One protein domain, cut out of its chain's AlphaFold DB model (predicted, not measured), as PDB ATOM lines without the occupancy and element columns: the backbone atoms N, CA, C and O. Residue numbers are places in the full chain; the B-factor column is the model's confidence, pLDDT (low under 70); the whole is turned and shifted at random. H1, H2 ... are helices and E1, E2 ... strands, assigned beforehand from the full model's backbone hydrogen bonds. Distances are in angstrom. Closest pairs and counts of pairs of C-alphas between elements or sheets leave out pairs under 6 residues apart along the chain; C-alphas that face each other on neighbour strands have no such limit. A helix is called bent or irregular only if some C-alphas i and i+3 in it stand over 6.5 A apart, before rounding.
ATOM      1  N   ASP A  86      49.929  33.853  -7.737       83.50
ATOM      2  CA  ASP A  86      50.128  33.348  -9.100       83.50
ATOM      3  C   ASP A  86      49.077  32.296  -9.483       83.50
ATOM      4  O   ASP A  86      48.536  32.327 -10.589       83.50
ATOM      5  N   GLU A  87      48.718  31.401  -8.560       84.75
ATOM      6  CA  GLU A  87      47.672  30.397  -8.784       84.75
ATOM      7  C   GLU A  87      46.286  31.040  -8.923       84.75
ATOM      8  O   GLU A  87      45.537  30.700  -9.843       84.75
ATOM      9  N   ALA A  88      45.947  32.002  -8.056       84.31
ATOM     10  CA  ALA A  88      44.696  32.753  -8.152       84.31
ATOM     11  C   ALA A  88      44.618  33.513  -9.484       84.31
ATOM     12  O   ALA A  88      43.587  33.501 -10.155       84.31
ATOM     13  N   TYR A  89      45.728  34.114  -9.908       82.25
ATOM     14  CA  TYR A  89      45.849  34.769 -11.202       82.25
ATOM     15  C   TYR A  89      45.618  33.798 -12.371       82.25
ATOM     16  O   TYR A  89      44.837  34.102 -13.274       82.25
ATOM     17  N   THR A  90      46.248  32.618 -12.360       85.94
ATOM     18  CA  THR A  90      46.044  31.602 -13.404       85.94
ATOM     19  C   THR A  90      44.583  31.164 -13.466       85.94
ATOM     20  O   THR A  90      44.003  31.126 -14.552       85.94
ATOM     21  N   LEU A  91      43.956  30.897 -12.317       87.31
ATOM     22  CA  LEU A  91      42.536  30.548 -12.244       87.31
ATOM     23  C   LEU A  91      41.654  31.664 -12.806       87.31
ATOM     24  O   LEU A  91      40.757  31.392 -13.604       87.31
ATOM     25  N   PHE A  92      41.936  32.917 -12.448       86.81
ATOM     26  CA  PHE A  92      41.217  34.066 -12.980       86.81
ATOM     27  C   PHE A  92      41.356  34.172 -14.504       86.81
ATOM     28  O   PHE A  92      40.350  34.337 -15.185       86.81
ATOM     29  N   SER A  93      42.566  34.033 -15.055       84.44
ATOM     30  CA  SER A  93      42.813  34.104 -16.504       84.44
ATOM     31  C   SER A  93      42.093  32.987 -17.271       84.44
ATOM     32  O   SER A  93      41.526  33.229 -18.340       84.44
ATOM     33  N   ILE A  94      42.015  31.782 -16.698       87.38
ATOM     34  CA  ILE A  94      41.214  30.681 -17.251       87.38
ATOM     35  C   ILE A  94      39.723  31.045 -17.237       87.38
ATOM     36  O   ILE A  94      39.057  30.936 -18.266       87.38
ATOM     37  N   CYS A  95      39.198  31.522 -16.103       88.25
ATOM     38  CA  CYS A  95      37.796  31.938 -15.982       88.25
ATOM     39  C   CYS A  95      37.453  33.053 -16.977       88.25
ATOM     40  O   CYS A  95      36.407  33.010 -17.623       88.25
ATOM     41  N   LEU A  96      38.355  34.024 -17.122       85.75
ATOM     42  CA  LEU A  96      38.257  35.130 -18.060       85.75
ATOM     43  C   LEU A  96      38.209  34.619 -19.502       85.75
ATOM     44  O   LEU A  96      37.284  34.958 -20.234       85.75
ATOM     45  N   SER A  97      39.132  33.737 -19.883       85.50
ATOM     46  CA  SER A  97      39.174  33.127 -21.217       85.50
ATOM     47  C   SER A  97      37.873  32.391 -21.553       85.50
ATOM     48  O   SER A  97      37.307  32.608 -22.624       85.50
ATOM     49  N   ILE A  98      37.341  31.594 -20.618       86.50
ATOM     50  CA  ILE A  98      36.072  30.869 -20.797       86.50
ATOM     51  C   ILE A  98      34.888  31.845 -20.900       86.50
ATOM     52  O   ILE A  98      34.026  31.711 -21.773       86.50
ATOM     53  N   PHE A  99      34.846  32.871 -20.043       85.62
ATOM     54  CA  PHE A  99      33.834  33.934 -20.101       85.62
ATOM     55  C   PHE A  99      33.840  34.672 -21.441       85.62
ATOM     56  O   PHE A  99      32.821  35.195 -21.894       85.62
ATOM     57  N   LEU A 100      34.984  34.673 -22.101       81.31
ATOM     58  CA  LEU A 100      35.242  35.370 -23.335       81.31
ATOM     59  C   LEU A 100      35.167  34.476 -24.586       81.31
ATOM     60  O   LEU A 100      35.354  34.991 -25.680       81.31
ATOM     61  N   GLU A 101      34.874  33.184 -24.486       77.62
ATOM     62  CA  GLU A 101      34.898  32.274 -25.644       77.62
ATOM     63  C   GLU A 101      33.649  32.404 -26.542       77.62
ATOM     64  O   GLU A 101      33.714  32.187 -27.745       77.62
ATOM     65  N   LYS A 102      32.492  32.804 -25.987       67.00
ATOM     66  CA  LYS A 102      31.184  32.814 -26.695       67.00
ATOM     67  C   LYS A 102      30.493  34.183 -26.702       67.00
ATOM     68  O   LYS A 102      29.302  34.293 -26.400       67.00
ATOM     69  N   ARG A 103      31.245  35.241 -27.012       66.94
ATOM     70  CA  ARG A 103      30.839  36.654 -26.834       66.94
ATOM     71  C   ARG A 103      29.677  37.115 -27.732       66.94
ATOM     72  O   ARG A 103      29.031  38.099 -27.410       66.94
ATOM     73  N   HIS A 104      29.349  36.393 -28.805       63.78
ATOM     74  CA  HIS A 104      28.385  36.861 -29.816       63.78
ATOM     75  C   HIS A 104      26.903  36.589 -29.510       63.78
ATOM     76  O   HIS A 104      26.042  37.071 -30.239       63.78
ATOM     77  N   LYS A 105      26.572  35.823 -28.460       67.19
ATOM     78  CA  LYS A 105      25.168  35.452 -28.194       67.19
ATOM     79  C   LYS A 105      24.382  36.481 -27.382       67.19
ATOM     80  O   LYS A 105      23.204  36.672 -27.655       67.19
ATOM     81  N   TYR A 106      25.007  37.112 -26.387       76.50
ATOM     82  CA  TYR A 106      24.338  37.994 -25.424       76.50
ATOM     83  C   TYR A 106      25.305  39.070 -24.934       76.50
ATOM     84  O   TYR A 106      26.505  38.807 -24.839       76.50
ATOM     85  N   GLY A 107      24.779  40.242 -24.570       84.75
ATOM     86  CA  GLY A 107      25.556  41.255 -23.858       84.75
ATOM     87  C   GLY A 107      25.990  40.739 -22.485       84.75
ATOM     88  O   GLY A 107      25.224  40.062 -21.796       84.75
ATOM     89  N   ARG A 108      27.231  41.028 -22.098       87.56
ATOM     90  CA  ARG A 108      27.859  40.516 -20.877       87.56
ATOM     91  C   ARG A 108      28.434  41.658 -20.061       87.56
ATOM     92  O   ARG A 108      28.952  42.619 -20.620       87.56
ATOM     93  N   ILE A 109      28.378  41.525 -18.741       90.81
ATOM     94  CA  ILE A 109      29.052  42.432 -17.815       90.81
ATOM     95  C   ILE A 109      30.079  41.620 -17.040       90.81
ATOM     96  O   ILE A 109      29.761  40.575 -16.474       90.81
ATOM     97  N   MET A 110      31.310  42.105 -17.028       90.94
ATOM     98  CA  MET A 110      32.413  41.565 -16.255       90.94
ATOM     99  C   MET A 110      32.766  42.561 -15.162       90.94
ATOM    100  O   MET A 110      33.163  43.681 -15.463       90.94
ATOM    101  N   ALA A 111      32.631  42.162 -13.901       92.88
ATOM    102  CA  ALA A 111      32.998  42.993 -12.762       92.88
ATOM    103  C   ALA A 111      34.274  42.452 -12.109       92.88
ATOM    104  O   ALA A 111      34.314  41.294 -11.692       92.88
ATOM    105  N   LEU A 112      35.310  43.285 -12.019       91.06
ATOM    106  CA  LEU A 112      36.557  42.973 -11.329       91.06
ATOM    107  C   LEU A 112      36.624  43.754 -10.024       91.06
ATOM    108  O   LEU A 112      36.627  44.984 -10.037       91.06
ATOM    109  N   ASN A 113      36.737  43.032  -8.913       89.00
ATOM    110  CA  ASN A 113      37.065  43.623  -7.622       89.00
ATOM    111  C   ASN A 113      38.577  43.559  -7.374       89.00
ATOM    112  O   ASN A 113      39.240  42.626  -7.822       89.00
ATOM    113  N   GLU A 114      39.115  44.536  -6.646       85.25
ATOM    114  CA  GLU A 114      40.544  44.645  -6.329       85.25
ATOM    115  C   GLU A 114      41.455  44.577  -7.561       85.25
ATOM    116  O   GLU A 114      42.496  43.921  -7.558       85.25
ATOM    117  N   ALA A 115      41.082  45.273  -8.634       84.88
ATOM    118  CA  ALA A 115      41.758  45.158  -9.926       84.88
ATOM    119  C   ALA A 115      43.244  45.563  -9.916       84.88
ATOM    120  O   ALA A 115      43.990  45.179 -10.815       84.88
ATOM    121  N   HIS A 116      43.718  46.261  -8.881       82.00
ATOM    122  CA  HIS A 116      45.151  46.467  -8.655       82.00
ATOM    123  C   HIS A 116      45.937  45.158  -8.446       82.00
ATOM    124  O   HIS A 116      47.150  45.125  -8.643       82.00
ATOM    125  N   LYS A 117      45.265  44.061  -8.086       78.00
ATOM    126  CA  LYS A 117      45.837  42.708  -8.031       78.00
ATOM    127  C   LYS A 117      45.915  42.058  -9.412       78.00
ATOM    128  O   LYS A 117      46.670  41.119  -9.603       78.00
ATOM    129  N   ALA A 118      45.202  42.583 -10.404       70.69
ATOM    130  CA  ALA A 118      45.144  42.051 -11.764       70.69
ATOM    131  C   ALA A 118      46.045  42.817 -12.754       70.69
ATOM    132  O   ALA A 118      45.799  42.790 -13.958       70.69
ATOM    133  N   ARG A 119      47.111  43.491 -12.287       72.75
ATOM    134  CA  ARG A 119      47.997  44.318 -13.141       72.75
ATOM    135  C   ARG A 119      48.559  43.569 -14.347       72.75
ATOM    136  O   ARG A 119      48.695  44.156 -15.416       72.75
ATOM    137  N   VAL A 120      48.843  42.280 -14.200       72.94
ATOM    138  CA  VAL A 120      49.386  41.449 -15.284       72.94
ATOM    139  C   VAL A 120      48.346  41.210 -16.400       72.94
ATOM    140  O   VAL A 120      48.721  41.018 -17.552       72.94
ATOM    141  N   LEU A 121      47.044  41.354 -16.112       76.06
ATOM    142  CA  LEU A 121      45.944  41.246 -17.088       76.06
ATOM    143  C   LEU A 121      45.571  42.569 -17.743       76.06
ATOM    144  O   LEU A 121      44.631  42.608 -18.532       76.06
ATOM    145  N   THR A 122      46.285  43.655 -17.439       83.25
ATOM    146  CA  THR A 122      45.975  44.988 -17.972       83.25
ATOM    147  C   THR A 122      45.789  44.953 -19.487       83.25
ATOM    148  O   THR A 122      44.787  45.454 -19.982       83.25
ATOM    149  N   ASN A 123      46.692  44.297 -20.220       84.81
ATOM    150  CA  ASN A 123      46.628  44.232 -21.683       84.81
ATOM    151  C   ASN A 123      45.406  43.454 -22.189       84.81
ATOM    152  O   ASN A 123      44.793  43.838 -23.185       84.81
ATOM    153  N   GLU A 124      45.036  42.376 -21.496       84.12
ATOM    154  CA  GLU A 124      43.852  41.586 -21.830       84.12
ATOM    155  C   GLU A 124      42.574  42.390 -21.566       84.12
ATOM    156  O   GLU A 124      41.719  42.495 -22.444       84.12
ATOM    157  N   LEU A 125      42.480  43.057 -20.412       87.88
ATOM    158  CA  LEU A 125      41.353  43.924 -20.059       87.88
ATOM    159  C   LEU A 125      41.229  45.122 -21.006       87.88
ATOM    160  O   LEU A 125      40.133  45.404 -21.485       87.88
ATOM    161  N   VAL A 126      42.338  45.785 -21.341       89.94
ATOM    162  CA  VAL A 126      42.378  46.858 -22.349       89.94
ATOM    163  C   VAL A 126      41.860  46.343 -23.691       89.94
ATOM    164  O   VAL A 126      41.054  47.017 -24.334       89.94
ATOM    165  N   SER A 127      42.282  45.148 -24.115       87.69
ATOM    166  CA  SER A 127      41.810  44.531 -25.357       87.69
ATOM    167  C   SER A 127      40.302  44.270 -25.323       87.69
ATOM    168  O   SER A 127      39.614  44.648 -26.272       87.69
ATOM    169  N   VAL A 128      39.776  43.711 -24.228       87.38
ATOM    170  CA  VAL A 128      38.334  43.466 -24.048       87.38
ATOM    171  C   VAL A 128      37.544  44.774 -24.086       87.38
ATOM    172  O   VAL A 128      36.592  44.879 -24.857       87.38
ATOM    173  N   ILE A 129      37.963  45.792 -23.328       89.56
ATOM    174  CA  ILE A 129      37.288  47.099 -23.268       89.56
ATOM    175  C   ILE A 129      37.284  47.774 -24.643       89.56
ATOM    176  O   ILE A 129      36.251  48.261 -25.097       89.56
ATOM    177  N   ARG A 130      38.413  47.764 -25.364       88.50
ATOM    178  CA  ARG A 130      38.485  48.342 -26.718       88.50
ATOM    179  C   ARG A 130      37.592  47.610 -27.718       88.50
ATOM    180  O   ARG A 130      37.079  48.231 -28.644       88.50
ATOM    181  N   GLN A 131      37.368  46.314 -27.518       83.81
ATOM    182  CA  GLN A 131      36.502  45.485 -28.353       83.81
ATOM    183  C   GLN A 131      35.046  45.429 -27.857       83.81
ATOM    184  O   GLN A 131      34.258  44.654 -28.404       83.81
ATOM    185  N   GLN A 132      34.643  46.236 -26.864       83.81
ATOM    186  CA  GLN A 132      33.302  46.168 -26.257       83.81
ATOM    187  C   GLN A 132      32.158  46.262 -27.279       83.81
ATOM    188  O   GLN A 132      31.163  45.553 -27.159       83.81
ATOM    189  N   ARG A 133      32.318  47.069 -28.342       79.25
ATOM    190  CA  ARG A 133      31.294  47.250 -29.393       79.25
ATOM    191  C   ARG A 133      31.092  46.015 -30.272       79.25
ATOM    192  O   ARG A 133      30.008  45.827 -30.803       79.25
ATOM    193  N   HIS A 134      32.118  45.179 -30.405       77.69
ATOM    194  CA  HIS A 134      32.077  43.952 -31.206       77.69
ATOM    195  C   HIS A 134      31.726  42.727 -30.356       77.69
ATOM    196  O   HIS A 134      31.135  41.763 -30.834       77.69
ATOM    197  N   THR A 135      32.091  42.770 -29.076       74.50
ATOM    198  CA  THR A 135      31.952  41.652 -28.137       74.50
ATOM    199  C   THR A 135      30.733  41.762 -27.230       74.50
ATOM    200  O   THR A 135      30.453  40.824 -26.488       74.50
ATOM    201  N   GLY A 136      30.052  42.913 -27.211       83.00
ATOM    202  CA  GLY A 136      28.953  43.190 -26.285       83.00
ATOM    203  C   GLY A 136      29.347  43.047 -24.811       83.00
ATOM    204  O   GLY A 136      28.481  42.794 -23.976       83.00
ATOM    205  N   THR A 137      30.642  43.130 -24.493       87.38
ATOM    206  CA  THR A 137      31.173  42.902 -23.146       87.38
ATOM    207  C   THR A 137      31.526  44.234 -22.500       87.38
ATOM    208  O   THR A 137      32.430  44.929 -22.956       87.38
ATOM    209  N   TYR A 138      30.828  44.565 -21.420       89.50
ATOM    210  CA  TYR A 138      31.094  45.728 -20.582       89.50
ATOM    211  C   TYR A 138      31.941  45.315 -19.385       89.50
ATOM    212  O   TYR A 138      31.698  44.272 -18.778       89.50
ATOM    213  N   VAL A 139      32.923  46.138 -19.030       91.50
ATOM    214  CA  VAL A 139      33.826  45.862 -17.910       91.50
ATOM    215  C   VAL A 139      33.619  46.913 -16.827       91.50
ATOM    216  O   VAL A 139      33.683  48.109 -17.094       91.50
ATOM    217  N   VAL A 140      33.381  46.456 -15.601       93.62
ATOM    218  CA  VAL A 140      33.313  47.274 -14.389       93.62
ATOM    219  C   VAL A 140      34.536  46.947 -13.546       93.62
ATOM    220  O   VAL A 140      34.807  45.783 -13.258       93.62
ATOM    221  N   ILE A 141      35.286  47.972 -13.158       91.94
ATOM    222  CA  ILE A 141      36.535  47.826 -12.411       91.94
ATOM    223  C   ILE A 141      36.389  48.550 -11.075       91.94
ATOM    224  O   ILE A 141      36.104  49.745 -11.049       91.94
ATOM    225  N   ALA A 142      36.626  47.837  -9.976       91.75
ATOM    226  CA  ALA A 142      36.739  48.396  -8.636       91.75
ATOM    227  C   ALA A 142      38.168  48.207  -8.103       91.75
ATOM    228  O   ALA A 142      38.772  47.140  -8.246       91.75
ATOM    229  N   THR A 143      38.731  49.253  -7.497       90.25
ATOM    230  CA  THR A 143      40.065  49.214  -6.887       90.25
ATOM    231  C   THR A 143      40.194  50.241  -5.765       90.25
ATOM    232  O   THR A 143      39.622  51.325  -5.848       90.25
ATOM    233  N   GLN A 144      40.972  49.898  -4.734       86.12
ATOM    234  CA  GLN A 144      41.322  50.773  -3.605       86.12
ATOM    235  C   GLN A 144      42.762  51.318  -3.657       86.12
ATOM    236  O   GLN A 144      43.123  52.212  -2.894       86.12
ATOM    237  N   GLU A 145      43.570  50.843  -4.610       79.19
ATOM    238  CA  GLU A 145      44.963  51.260  -4.822       79.19
ATOM    239  C   GLU A 145      45.120  52.084  -6.118       79.19
ATOM    240  O   GLU A 145      44.539  51.701  -7.143       79.19
ATOM    241  N   PRO A 146      45.961  53.142  -6.133       72.19
ATOM    242  CA  PRO A 146      46.185  54.003  -7.302       72.19
ATOM    243  C   PRO A 146      47.109  53.358  -8.349       72.19
ATOM    244  O   PRO A 146      47.537  54.005  -9.299       72.19
ATOM    245  N   THR A 147      47.461  52.085  -8.166       78.12
ATOM    246  CA  THR A 147      48.420  51.338  -8.993       78.12
ATOM    247  C   THR A 147      47.798  50.727 -10.253       78.12
ATOM    248  O   THR A 147      48.467  49.984 -10.979       78.12
ATOM    249  N   LEU A 148      46.524  51.032 -10.522       82.75
ATOM    250  CA  LEU A 148      45.850  50.661 -11.763       82.75
ATOM    251  C   LEU A 148      46.521  51.356 -12.957       82.75
ATOM    252  O   LEU A 148      46.951  52.503 -12.862       82.75
ATOM    253  N   SER A 149      46.603  50.662 -14.094       84.25
ATOM    254  CA  SER A 149      47.199  51.234 -15.304       84.25
ATOM    255  C   SER A 149      46.449  52.499 -15.756       84.25
ATOM    256  O   SER A 149      45.233  52.427 -15.959       84.25
ATOM    257  N   PRO A 150      47.155  53.620 -16.005       83.50
ATOM    258  CA  PRO A 150      46.601  54.817 -16.642       83.50
ATOM    259  C   PRO A 150      45.808  54.529 -17.923       83.50
ATOM    260  O   PRO A 150      44.795  55.171 -18.185       83.50
ATOM    261  N   GLU A 151      46.224  53.525 -18.703       84.88
ATOM    262  CA  GLU A 151      45.527  53.129 -19.932       84.88
ATOM    263  C   GLU A 151      44.125  52.573 -19.666       84.88
ATOM    264  O   GLU A 151      43.219  52.813 -20.458       84.88
ATOM    265  N   LEU A 152      43.926  51.855 -18.554       86.69
ATOM    266  CA  LEU A 152      42.601  51.368 -18.159       86.69
ATOM    267  C   LEU A 152      41.716  52.519 -17.682       86.69
ATOM    268  O   LEU A 152      40.546  52.575 -18.049       86.69
ATOM    269  N   ILE A 153      42.280  53.449 -16.905       86.62
ATOM    270  CA  ILE A 153      41.553  54.622 -16.398       86.62
ATOM    271  C   ILE A 153      41.092  55.500 -17.568       86.62
ATOM    272  O   ILE A 153      39.940  55.918 -17.605       86.62
ATOM    273  N   ALA A 154      41.955  55.721 -18.562       85.06
ATOM    274  CA  ALA A 154      41.644  56.528 -19.741       85.06
ATOM    275  C   ALA A 154      40.536  55.938 -20.634       85.06
ATOM    276  O   ALA A 154      39.933  56.666 -21.421       85.06
ATOM    277  N   LEU A 155      40.266  54.631 -20.542       88.50
ATOM    278  CA  LEU A 155      39.190  53.974 -21.288       88.50
ATOM    279  C   LEU A 155      37.831  54.048 -20.578       88.50
ATOM    280  O   LEU A 155      36.825  53.659 -21.172       88.50
ATOM    281  N   ALA A 156      37.778  54.518 -19.330       88.31
ATOM    282  CA  ALA A 156      36.538  54.586 -18.571       88.31
ATOM    283  C   ALA A 156      35.580  55.632 -19.164       88.31
ATOM    284  O   ALA A 156      35.868  56.826 -19.201       88.31
ATOM    285  N   ASN A 157      34.397  55.187 -19.594       88.31
ATOM    286  CA  ASN A 157      33.313  56.085 -20.007       88.31
ATOM    287  C   ASN A 157      32.608  56.744 -18.815       88.31
ATOM    288  O   ASN A 157      31.993  57.797 -18.962       88.31
ATOM    289  N   ALA A 158      32.679  56.103 -17.652       89.62
ATOM    290  CA  ALA A 158      32.035  56.527 -16.427       89.62
ATOM    291  C   ALA A 158      32.903  56.112 -15.235       89.62
ATOM    292  O   ALA A 158      33.326  54.957 -15.154       89.62
ATOM    293  N   THR A 159      33.135  57.037 -14.308       90.44
ATOM    294  CA  THR A 159      33.966  56.804 -13.125       90.44
ATOM    295  C   THR A 159      33.249  57.298 -11.879       90.44
ATOM    296  O   THR A 159      32.904  58.475 -11.772       90.44
ATOM    297  N   PHE A 160      33.062  56.396 -10.917       91.50
ATOM    298  CA  PHE A 160      32.612  56.734  -9.572       91.50
ATOM    299  C   PHE A 160      33.833  56.912  -8.675       91.50
ATOM    300  O   PHE A 160      34.594  55.973  -8.450       91.50
ATOM    301  N   VAL A 161      34.023  58.123  -8.164       90.75
ATOM    302  CA  VAL A 161      35.106  58.453  -7.240       90.75
ATOM    303  C   VAL A 161      34.524  58.611  -5.844       90.75
ATOM    304  O   VAL A 161      33.865  59.603  -5.534       90.75
ATOM    305  N   HIS A 162      34.764  57.615  -4.998       91.12
ATOM    306  CA  HIS A 162      34.442  57.677  -3.576       91.12
ATOM    307  C   HIS A 162      35.497  58.467  -2.793       91.12
ATOM    308  O   HIS A 162      36.534  58.869  -3.323       91.12
ATOM    309  N   ARG A 163      35.233  58.677  -1.500       88.19
ATOM    310  CA  ARG A 163      36.174  59.317  -0.580       88.19
ATOM    311  C   ARG A 163      37.522  58.589  -0.576       88.19
ATOM    312  O   ARG A 163      37.590  57.411  -0.236       88.19
ATOM    313  N   PHE A 164      38.598  59.333  -0.810       85.62
ATOM    314  CA  PHE A 164      39.964  58.914  -0.507       85.62
ATOM    315  C   PHE A 164      40.762  60.089   0.069       85.62
ATOM    316  O   PHE A 164      40.426  61.250  -0.155       85.62
ATOM    317  N   LEU A 165      41.813  59.784   0.832       83.31
ATOM    318  CA  LEU A 165      42.680  60.793   1.461       83.31
ATOM    319  C   LEU A 165      44.052  60.910   0.788       83.31
ATOM    320  O   LEU A 165      44.820  61.805   1.119       83.31
ATOM    321  N   SER A 166      44.371  59.994  -0.127       81.94
ATOM    322  CA  SER A 166      45.686  59.906  -0.751       81.94
ATOM    323  C   SER A 166      45.872  60.962  -1.855       81.94
ATOM    324  O   SER A 166      45.141  60.938  -2.849       81.94
ATOM    325  N   PRO A 167      46.882  61.847  -1.755       79.94
ATOM    326  CA  PRO A 167      47.233  62.759  -2.841       79.94
ATOM    327  C   PRO A 167      47.738  62.029  -4.094       79.94
ATOM    328  O   PRO A 167      47.493  62.488  -5.203       79.94
ATOM    329  N   SER A 168      48.387  60.865  -3.950       79.19
ATOM    330  CA  SER A 168      48.853  60.084  -5.108       79.19
ATOM    331  C   SER A 168      47.691  59.520  -5.930       79.19
ATOM    332  O   SER A 168      47.768  59.481  -7.155       79.19
ATOM    333  N   TRP A 169      46.584  59.162  -5.273       82.38
ATOM    334  CA  TRP A 169      45.320  58.824  -5.931       82.38
ATOM    335  C   TRP A 169      44.756  60.007  -6.723       82.38
ATOM    336  O   TRP A 169      44.297  59.830  -7.851       82.38
ATOM    337  N   TYR A 170      44.814  61.211  -6.149       83.69
ATOM    338  CA  TYR A 170      44.346  62.415  -6.828       83.69
ATOM    339  C   TYR A 170      45.174  62.709  -8.077       83.69
ATOM    340  O   TYR A 170      44.599  62.900  -9.142       83.69
ATOM    341  N   GLU A 171      46.503  62.665  -7.984       81.44
ATOM    342  CA  GLU A 171      47.392  62.886  -9.132       81.44
ATOM    343  C   GLU A 171      47.212  61.834 -10.233       81.44
ATOM    344  O   GLU A 171      47.211  62.172 -11.420       81.44
ATOM    345  N   ALA A 172      47.009  60.567  -9.854       80.19
ATOM    346  CA  ALA A 172      46.724  59.495 -10.803       80.19
ATOM    347  C   ALA A 172      45.397  59.728 -11.540       80.19
ATOM    348  O   ALA A 172      45.325  59.527 -12.746       80.19
ATOM    349  N   LEU A 173      44.353  60.185 -10.845       82.31
ATOM    350  CA  LEU A 173      43.032  60.405 -11.438       82.31
ATOM    351  C   LEU A 173      42.908  61.738 -12.184       82.31
ATOM    352  O   LEU A 173      42.232  61.797 -13.210       82.31
ATOM    353  N   LYS A 174      43.561  62.803 -11.712       81.44
ATOM    354  CA  LYS A 174      43.417  64.174 -12.230       81.44
ATOM    355  C   LYS A 174      43.649  64.259 -13.740       81.44
ATOM    356  O   LYS A 174      42.921  64.964 -14.427       81.44
ATOM    357  N   LYS A 175      44.618  63.502 -14.261       77.12
ATOM    358  CA  LYS A 175      44.973  63.480 -15.691       77.12
ATOM    359  C   LYS A 175      43.974  62.731 -16.576       77.12
ATOM    360  O   LYS A 175      44.042  62.842 -17.796       77.12
ATOM    361  N   HIS A 176      43.081  61.944 -15.980       77.06
ATOM    362  CA  HIS A 176      42.156  61.069 -16.702       77.06
ATOM    363  C   HIS A 176      40.683  61.412 -16.464       77.06
ATOM    364  O   HIS A 176      39.823  60.958 -17.215       77.06
ATOM    365  N   LEU A 177      40.374  62.223 -15.450       74.31
ATOM    366  CA  LEU A 177      39.022  62.695 -15.181       74.31
ATOM    367  C   LEU A 177      38.754  63.999 -15.939       74.31
ATOM    368  O   LEU A 177      39.397  65.022 -15.702       74.31
ATOM    369  N   ALA A 178      37.765  63.975 -16.834       64.88
ATOM    370  CA  ALA A 178      37.315  65.176 -17.528       64.88
ATOM    371  C   ALA A 178      36.901  66.263 -16.516       64.88
ATOM    372  O   ALA A 178      36.142  65.999 -15.585       64.88
ATOM    373  N   GLY A 179      37.423  67.482 -16.691       61.38
ATOM    374  CA  GLY A 179      37.137  68.625 -15.813       61.38
ATOM    375  C   GLY A 179      37.962  68.696 -14.518       61.38
ATOM    376  O   GLY A 179      37.854  69.692 -13.805       61.38
ATOM    377  N   ALA A 180      38.815  67.711 -14.217       62.38
ATOM    378  CA  ALA A 180      39.685  67.750 -13.035       62.38
ATOM    379  C   ALA A 180      40.946  68.625 -13.217       62.38
ATOM    380  O   ALA A 180      41.509  69.094 -12.226       62.38
ATOM    381  N   PHE A 192      39.869  68.013  -4.906       82.50
ATOM    382  CA  PHE A 192      40.445  67.123  -3.896       82.50
ATOM    383  C   PHE A 192      39.822  67.349  -2.511       82.50
ATOM    384  O   PHE A 192      39.449  66.387  -1.843       82.50
ATOM    385  N   ARG A 193      39.613  68.609  -2.100       82.12
ATOM    386  CA  ARG A 193      38.896  68.937  -0.853       82.12
ATOM    387  C   ARG A 193      37.475  68.380  -0.846       82.12
ATOM    388  O   ARG A 193      37.037  67.856   0.174       82.12
ATOM    389  N   THR A 194      36.785  68.449  -1.981       85.00
ATOM    390  CA  THR A 194      35.436  67.886  -2.139       85.00
ATOM    391  C   THR A 194      35.455  66.367  -1.975       85.00
ATOM    392  O   THR A 194      34.672  65.834  -1.196       85.00
ATOM    393  N   ILE A 195      36.396  65.674  -2.627       85.69
ATOM    394  CA  ILE A 195      36.576  64.216  -2.519       85.69
ATOM    395  C   ILE A 195      36.856  63.799  -1.070       85.69
ATOM    396  O   ILE A 195      36.239  62.864  -0.560       85.69
ATOM    397  N   VAL A 196      37.757  64.507  -0.384       86.12
ATOM    398  CA  VAL A 196      38.095  64.258   1.027       86.12
ATOM    399  C   VAL A 196      36.882  64.469   1.943       86.12
ATOM    400  O   VAL A 196      36.735  63.756   2.939       86.12
ATOM    401  N   GLY A 197      36.008  65.420   1.599       83.38
ATOM    402  CA  GLY A 197      34.789  65.754   2.334       83.38
ATOM    403  C   GLY A 197      33.594  64.820   2.100       83.38
ATOM    404  O   GLY A 197      32.592  64.950   2.805       83.38
ATOM    405  N   LEU A 198      33.673  63.879   1.151       86.38
ATOM    406  CA  LEU A 198      32.597  62.916   0.892       86.38
ATOM    407  C   LEU A 198      32.318  62.040   2.127       86.38
ATOM    408  O   LEU A 198      33.228  61.573   2.821       86.38
ATOM    409  N   ARG A 199      31.037  61.772   2.392       85.81
ATOM    410  CA  ARG A 199      30.589  60.820   3.422       85.81
ATOM    411  C   ARG A 199      30.551  59.398   2.863       85.81
ATOM    412  O   ARG A 199      30.537  59.187   1.653       85.81
ATOM    413  N   THR A 200      30.484  58.408   3.751       86.62
ATOM    414  CA  THR A 200      30.260  57.010   3.360       86.62
ATOM    415  C   THR A 200      28.996  56.889   2.509       86.62
ATOM    416  O   THR A 200      27.960  57.450   2.857       86.62
ATOM    417  N   GLY A 201      29.097  56.181   1.383       85.12
ATOM    418  CA  GLY A 201      28.012  56.048   0.406       85.12
ATOM    419  C   GLY A 201      27.899  57.206  -0.592       85.12
ATOM    420  O   GLY A 201      27.154  57.085  -1.556       85.12
ATOM    421  N   GLN A 202      28.655  58.296  -0.421       89.75
ATOM    422  CA  GLN A 202      28.738  59.366  -1.416       89.75
ATOM    423  C   GLN A 202      29.871  59.101  -2.419       89.75
ATOM    424  O   GLN A 202      30.899  58.501  -2.087       89.75
ATOM    425  N   ALA A 203      29.671  59.566  -3.649       92.00
ATOM    426  CA  ALA A 203      30.649  59.516  -4.728       92.00
ATOM    427  C   ALA A 203      30.491  60.739  -5.633       92.00
ATOM    428  O   ALA A 203      29.387  61.257  -5.795       92.00
ATOM    429  N   LEU A 204      31.586  61.156  -6.263       88.69
ATOM    430  CA  LEU A 204      31.537  62.006  -7.445       88.69
ATOM    431  C   LEU A 204      31.432  61.125  -8.686       88.69
ATOM    432  O   LEU A 204      32.162  60.141  -8.817       88.69
ATOM    433  N   PHE A 205      30.528  61.480  -9.589       89.62
ATOM    434  CA  PHE A 205      30.327  60.770 -10.843       89.62
ATOM    435  C   PHE A 205      30.904  61.584 -11.999       89.62
ATOM    436  O   PHE A 205      30.453  62.695 -12.267       89.62
ATOM    437  N   PHE A 206      31.896  61.022 -12.685       86.38
ATOM    438  CA  PHE A 206      32.500  61.610 -13.875       86.38
ATOM    439  C   PHE A 206      32.061  60.808 -15.094       86.38
ATOM    440  O   PHE A 206      32.353  59.619 -15.187       86.38
ATOM    441  N   CYS A 207      31.377  61.453 -16.036       86.62
ATOM    442  CA  CYS A 207      30.927  60.828 -17.277       86.62
ATOM    443  C   CYS A 207      31.101  61.826 -18.431       86.62
ATOM    444  O   CYS A 207      30.234  62.675 -18.633       86.62
TER     445      CYS A 207
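AT A GLANCE: This is residues 86 to 180 and 192 to 207 of the 383 residues of an uncharacterized protein of Monosporascus sp. MC13-8B (UniProt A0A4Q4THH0). Two separate pairs of strands follow each other along the longest axis, each with helices near it, so that the model reads as two halves in a row. In the first half the kinked helix H2 packs on E2 of the parallel pair E1 and E2, with H1 near H2; the second holds the antiparallel pair E3 and E4 with the short helices H5 and H6, and little H4 lies between the halves, packing on H2. The printed part has 111 residues, with six named helices and four named strands in the order H1 E1 H2 H3 E2 H4 E3 H5 H6 E4. The class is mixed, helices and strands; the whole is compact, with a radius of gyration of the C-alphas of 15.2 A and spans of 45 by 31 by 24 A.

HOW THE PARTS SIT: Start at E1, residues 108 to 112, and E2, residues 137 to 141, parallel neighbours at 19 degrees; look for N 110 and O 138, 2.8 A apart. Between them in the chain come H2, residues 115 to 130, and H3, residues 132 to 135, in a strand-helix-strand unit, two parallel neighbour strands with helices between, whose crossover is right-handed. H2 is irregular, with C-alphas 117 and 120 8.2 A apart, and has a kink of 89 degrees near residue 122. The closest C-alphas of H2 and E2 are those of Ala 115 and Ile 141, 6.4 A apart. H1, residues 86 to 99, is close to H2 but not clearly touching, nearest at the C-alphas of Tyr 89 and Ala 118, 7.3 A. With its residues 122 to 126 alone, H2 touches H4, residues 150 to 154; the closest C-alphas are those of Val 126 and Leu 152, 6.2 A. Farther on, E3, residues 159 to 162, and E4, residues 203 to 206, are antiparallel neighbours at 157 degrees, with N 161 and O 204 2.8 A apart. H6, residues 192 to 197, comes closest to E3 at the C-alphas of His 162 and Ile 195, 7.0 A. H5, residues 167 to 174, is close to H6 but not clearly touching, at a steep tilt of 65 degrees. E2 and E3 are apart. Every O i to N i+4 pair is within hydrogen-bond range in H1, H4, H5 and H6; in H2 6 of 12 are, and H3 is too short for such a pair.

IN THESE COORDINATES: Find C-alpha 108 at (27.859, 40.516, -20.877), where E1 begins its 13.1 A; E2 covers 13.0 A. H1 runs 19.7 A from C-alpha 86 at (50.128, 33.348, -9.100), H2 17.4 A and H5 10.2 A. E4 ends at C-alpha 206, (32.500, 61.610, -13.875).

THE WHOLE: The two C-alphas farthest apart, of Lys 105 and Arg 193, are 45.4 A apart. Residues 181 to 191 are not printed, and C-alphas 180 and 192 are 9.2 A apart across this cut. Of the links that are printed whole, none is long. Look for pLDDT under 70 at residues 102 to 105 and 178 to 180.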